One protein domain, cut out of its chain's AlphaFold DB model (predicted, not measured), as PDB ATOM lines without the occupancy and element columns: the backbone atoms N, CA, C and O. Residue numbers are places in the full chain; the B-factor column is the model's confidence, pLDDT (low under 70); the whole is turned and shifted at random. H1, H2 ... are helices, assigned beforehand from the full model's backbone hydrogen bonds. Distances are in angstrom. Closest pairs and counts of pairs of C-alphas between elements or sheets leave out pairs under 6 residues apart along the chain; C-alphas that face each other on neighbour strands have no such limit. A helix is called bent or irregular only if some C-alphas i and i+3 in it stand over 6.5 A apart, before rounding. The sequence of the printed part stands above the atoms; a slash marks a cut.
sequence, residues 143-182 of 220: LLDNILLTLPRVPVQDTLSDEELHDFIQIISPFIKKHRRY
ATOM      1  N   LEU A 143     466.719 467.986 407.172       79.75
ATOM      2  CA  LEU A 143     467.108 467.417 405.893       79.75
ATOM      3  C   LEU A 143     468.190 468.263 405.213       79.75
ATOM      4  O   LEU A 143     469.229 467.722 404.832       79.75
ATOM      5  N   LEU A 144     467.983 469.582 405.125       84.44
ATOM      6  CA  LEU A 144     468.920 470.498 404.470       84.44
ATOM      7  C   LEU A 144     470.209 470.679 405.274       84.44
ATOM      8  O   LEU A 144     471.254 470.941 404.687       84.44
ATOM      9  N   ASP A 145     470.181 470.437 406.589       84.69
ATOM     10  CA  ASP A 145     471.393 470.426 407.416       84.69
ATOM     11  C   ASP A 145     472.388 469.326 406.996       84.69
ATOM     12  O   ASP A 145     473.535 469.337 407.445       84.69
ATOM     13  N   ASN A 146     471.991 468.362 406.155       90.25
ATOM     14  CA  ASN A 146     472.897 467.351 405.602       90.25
ATOM     15  C   ASN A 146     473.662 467.809 404.358       90.25
ATOM     16  O   ASN A 146     474.597 467.115 403.952       90.25
ATOM     17  N   ILE A 147     473.300 468.952 403.781       91.88
ATOM     18  CA  ILE A 147     473.987 469.557 402.643       91.88
ATOM     19  C   ILE A 147     475.061 470.505 403.190       91.88
ATOM     20  O   ILE A 147     474.797 471.336 404.054       91.88
ATOM     21  N   LEU A 148     476.300 470.358 402.718       92.00
ATOM     22  CA  LEU A 148     477.446 471.180 403.123       92.00
ATOM     23  C   LEU A 148     477.517 472.513 402.359       92.00
ATOM     24  O   LEU A 148     478.299 473.384 402.731       92.00
ATOM     25  N   LEU A 149     476.710 472.674 401.307       90.12
ATOM     26  CA  LEU A 149     476.585 473.911 400.542       90.12
ATOM     27  C   LEU A 149     475.679 474.926 401.241       90.12
ATOM     28  O   LEU A 149     474.618 474.592 401.771       90.12
ATOM     29  N   THR A 150     476.051 476.199 401.127       86.44
ATOM     30  CA  THR A 150     475.144 477.310 401.417       86.44
ATOM     31  C   THR A 150     474.200 477.492 400.234       86.44
ATOM     32  O   THR A 150     474.602 478.008 399.193       86.44
ATOM     33  N   LEU A 151     472.945 477.072 400.386       84.56
ATOM     34  CA  LEU A 151     471.928 477.266 399.353       84.56
ATOM     35  C   LEU A 151     471.478 478.739 399.305       84.56
ATOM     36  O   LEU A 151     471.230 479.333 400.364       84.56
ATOM     37  N   PRO A 152     471.351 479.346 398.109       82.06
ATOM     38  CA  PRO A 152     470.819 480.695 397.981       82.06
ATOM     39  C   PRO A 152     469.354 480.731 398.421       82.06
ATOM     40  O   PRO A 152     468.596 479.781 398.222       82.06
ATOM     41  N   ARG A 153     468.931 481.853 399.008       71.81
ATOM     42  CA  ARG A 153     467.512 482.075 399.300       71.81
ATOM     43  C   ARG A 153     466.798 482.452 398.009       71.81
ATOM     44  O   ARG A 153     467.008 483.547 397.494       71.81
ATOM     45  N   VAL A 154     465.962 481.548 397.517       78.12
ATOM     46  CA  VAL A 154     465.145 481.731 396.314       78.12
ATOM     47  C   VAL A 154     463.657 481.587 396.657       78.12
ATOM     48  O   VAL A 154     463.334 480.934 397.652       78.12
ATOM     49  N   PRO A 155     462.739 482.194 395.879       70.62
ATOM     50  CA  PRO A 155     461.307 481.968 396.048       70.62
ATOM     51  C   PRO A 155     460.955 480.484 395.908       70.62
ATOM     52  O   PRO A 155     461.521 479.787 395.066       70.62
ATOM     53  N   VAL A 156     459.991 480.023 396.706       72.19
ATOM     54  CA  VAL A 156     459.478 478.649 396.621       72.19
ATOM     55  C   VAL A 156     458.847 478.422 395.248       72.19
ATOM     56  O   VAL A 156     457.987 479.196 394.826       72.19
ATOM     57  N   GLN A 157     459.261 477.344 394.588       76.81
ATOM     58  CA  GLN A 157     458.665 476.840 393.354       76.81
ATOM     59  C   GLN A 157     457.862 475.580 393.676       76.81
ATOM     60  O   GLN A 157     458.315 474.742 394.456       76.81
ATOM     61  N   ASP A 158     456.667 475.454 393.102       77.12
ATOM     62  CA  ASP A 158     455.824 474.259 393.231       77.12
ATOM     63  C   ASP A 158     455.950 473.299 392.042       77.12
ATOM     64  O   ASP A 158     455.300 472.257 392.016       77.12
ATOM     65  N   THR A 159     456.808 473.632 391.079       85.81
ATOM     66  CA  THR A 159     457.086 472.827 389.892       85.81
ATOM     67  C   THR A 159     458.587 472.746 389.648       85.81
ATOM     68  O   THR A 159     459.278 473.761 389.717       85.81
ATOM     69  N   LEU A 160     459.063 471.546 389.332       94.38
ATOM     70  CA  LEU A 160     460.414 471.252 388.864       94.38
ATOM     71  C   LEU A 160     460.296 470.018 387.966       94.38
ATOM     72  O   LEU A 160     459.598 469.075 388.349       94.38
ATOM     73  N   SER A 161     460.895 470.033 386.777       96.25
ATOM     74  CA  SER A 161     460.898 468.839 385.923       96.25
ATOM     75  C   SER A 161     461.747 467.725 386.543       96.25
ATOM     76  O   SER A 161     462.641 467.982 387.351       96.25
ATOM     77  N   ASP A 162     461.483 466.477 386.153       95.69
ATOM     78  CA  ASP A 162     462.265 465.328 386.628       95.69
ATOM     79  C   ASP A 162     463.743 465.446 386.229       95.69
ATOM     80  O   ASP A 162     464.630 465.064 386.991       95.69
ATOM     81  N   GLU A 163     464.004 466.024 385.054       97.56
ATOM     82  CA  GLU A 163     465.341 466.298 384.526       97.56
ATOM     83  C   GLU A 163     466.069 467.336 385.391       97.56
ATOM     84  O   GLU A 163     467.156 467.062 385.896       97.56
ATOM     85  N   GLU A 164     465.438 468.479 385.679       97.38
ATOM     86  CA  GLU A 164     466.013 469.506 386.560       97.38
ATOM     87  C   GLU A 164     466.233 468.990 387.990       97.38
ATOM     88  O   GLU A 164     467.225 469.332 388.640       97.38
ATOM     89  N   LEU A 165     465.320 468.156 388.500       95.75
ATOM     90  CA  LEU A 165     465.474 467.522 389.806       95.75
ATOM     91  C   LEU A 165     466.666 466.560 389.817       95.75
ATOM     92  O   LEU A 165     467.435 466.543 390.782       95.75
ATOM     93  N   HIS A 166     466.822 465.761 388.762       96.50
ATOM     94  CA  HIS A 166     467.938 464.837 388.625       96.50
ATOM     95  C   HIS A 166     469.274 465.583 388.599       96.50
ATOM     96  O   HIS A 166     470.178 465.246 389.371       96.50
ATOM     97  N   ASP A 167     469.366 466.639 387.794       96.88
ATOM     98  CA  ASP A 167     470.553 467.488 387.700       96.88
ATOM     99  C   ASP A 167     470.883 468.128 389.053       96.88
ATOM    100  O   ASP A 167     472.029 468.086 389.509       96.88
ATOM    101  N   PHE A 168     469.873 468.642 389.762       94.62
ATOM    102  CA  PHE A 168     470.058 469.180 391.107       94.62
ATOM    103  C   PHE A 168     470.645 468.136 392.069       94.62
ATOM    104  O   PHE A 168     471.600 468.437 392.790       94.62
ATOM    105  N   ILE A 169     470.124 466.903 392.064       95.00
ATOM    106  CA  ILE A 169     470.626 465.809 392.910       95.00
ATOM    107  C   ILE A 169     472.088 465.489 392.582       95.00
ATOM    108  O   ILE A 169     472.897 465.332 393.503       95.00
ATOM    109  N   GLN A 170     472.447 465.420 391.297       95.50
ATOM    110  CA  GLN A 170     473.828 465.184 390.875       95.50
ATOM    111  C   GLN A 170     474.768 466.294 391.363       95.50
ATOM    112  O   GLN A 170     475.842 465.994 391.885       95.50
ATOM    113  N   ILE A 171     474.339 467.556 391.266       95.06
ATOM    114  CA  ILE A 171     475.113 468.721 391.714       95.06
ATOM    115  C   ILE A 171     475.356 468.680 393.226       95.06
ATOM    116  O   ILE A 171     476.476 468.930 393.670       95.06
ATOM    117  N   ILE A 172     474.338 468.365 394.039       95.56
ATOM    118  CA  ILE A 172     474.482 468.401 395.506       95.56
ATOM    119  C   ILE A 172     475.119 467.140 396.094       95.56
ATOM    120  O   ILE A 172     475.653 467.205 397.202       95.56
ATOM    121  N   SER A 173     475.067 466.003 395.391       94.12
ATOM    122  CA  SER A 173     475.499 464.692 395.899       94.12
ATOM    123  C   SER A 173     476.926 464.690 396.476       94.12
ATOM    124  O   SER A 173     477.097 464.218 397.604       94.12
ATOM    125  N   PRO A 174     477.947 465.285 395.824       94.38
ATOM    126  CA  PRO A 174     479.302 465.349 396.383       94.38
ATOM    127  C   PRO A 174     479.391 466.135 397.697       94.38
ATOM    128  O   PRO A 174     480.291 465.918 398.507       94.38
ATOM    129  N   PHE A 175     478.440 467.037 397.931       95.00
ATOM    130  CA  PHE A 175     478.429 467.957 399.061       95.00
ATOM    131  C   PHE A 175     477.499 467.513 400.190       95.00
ATOM    132  O   PHE A 175     477.226 468.292 401.102       95.00
ATOM    133  N   ILE A 176     477.002 466.277 400.184       95.25
ATOM    134  CA  ILE A 176     476.245 465.754 401.326       95.25
ATOM    135  C   ILE A 176     477.201 465.199 402.390       95.25
ATOM    136  O   ILE A 176     478.188 464.525 402.083       95.25
ATOM    137  N   LYS A 177     476.874 465.402 403.672       94.56
ATOM    138  CA  LYS A 177     477.675 464.922 404.819       94.56
ATOM    139  C   LYS A 177     478.031 463.437 404.727       94.56
ATOM    140  O   LYS A 177     479.137 463.048 405.089       94.56
ATOM    141  N   LYS A 178     477.100 462.607 404.246       93.88
ATOM    142  CA  LYS A 178     477.305 461.160 404.087       93.88
ATOM    143  C   LYS A 178     478.376 460.841 403.040       93.88
ATOM    144  O   LYS A 178     479.215 459.986 403.295       93.88
ATOM    145  N   HIS A 179     478.353 461.521 401.894       94.00
ATOM    146  CA  HIS A 179     479.334 461.308 400.833       94.00
ATOM    147  C   HIS A 179     480.718 461.773 401.279       94.00
ATOM    148  O   HIS A 179     481.680 461.028 401.142       94.00
ATOM    149  N   ARG A 180     480.800 462.943 401.927       93.88
ATOM    150  CA  ARG A 180     482.045 463.422 402.536       93.88
ATOM    151  C   ARG A 180     482.657 462.386 403.485       93.88
ATOM    152  O   ARG A 180     483.826 462.069 403.332       93.88
ATOM    153  N   ARG A 181     481.870 461.837 404.420       94.81
ATOM    154  CA  ARG A 181     482.349 460.801 405.355       94.81
ATOM    155  C   ARG A 181     482.857 459.561 404.630       94.81
ATOM    156  O   ARG A 181     483.932 459.079 404.943       94.81
ATOM    157  N   TYR A 182     482.107 459.088 403.635       96.12
ATOM    158  CA  TYR A 182     482.534 457.953 402.822       96.12
ATOM    159  C   TYR A 182     483.886 458.220 402.150       96.12
ATOM    160  O   TYR A 182     484.764 457.365 402.192       96.12
TER     161      TYR A 182
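Overview. This is residues 143 to 182 of the 220 residues of an uncharacterized protein of Caloramator quimbayensis (UniProt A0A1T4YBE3). Starting at residue 143, you will see a chain of 19 residues with no named element, 143 to 161, swing out in a wide open arch to the beginning of a long helix, H1, which spans the arch; the short H2 turns off at its far end. The middle of the arch is empty, and residues 152 to 171 stand free. The printed part has 40 residues with two named helices, H1 then H2, and no named strand; its class is all helix. It is loose, with a radius of gyration of the C-alphas of 11.5 A and spans of 32 by 21 by 14 A.

Arrangement. Look at H1, residues 162 to 175, and H2, residues 177 to 182: they are close but not clearly touching, the closest C-alphas being those of Pro 174 and Arg 180, 7.0 A apart. They run the same way at a steep tilt of 63 degrees. In H2 every O i to N i+4 pair is within hydrogen-bond range; in H1, 8 of 10.

Along the chain. Find C-alpha 162 at (462.265, 465.328, 386.628); from there H1 runs 20.6 A to C-alpha 175. H1 is irregular: C-alphas 171 and 174 are 7.1 A apart. H2 runs 8.7 A, ending at C-alpha 182, (482.534, 457.953, 402.822).

Size, cuts and confidence. The C-alphas farthest apart, of Pro 155 and Tyr 182, are 32.8 A apart. The link from H1 to H2 is tight, the printed part has no cut, and no printed residue is under 70 in pLDDT.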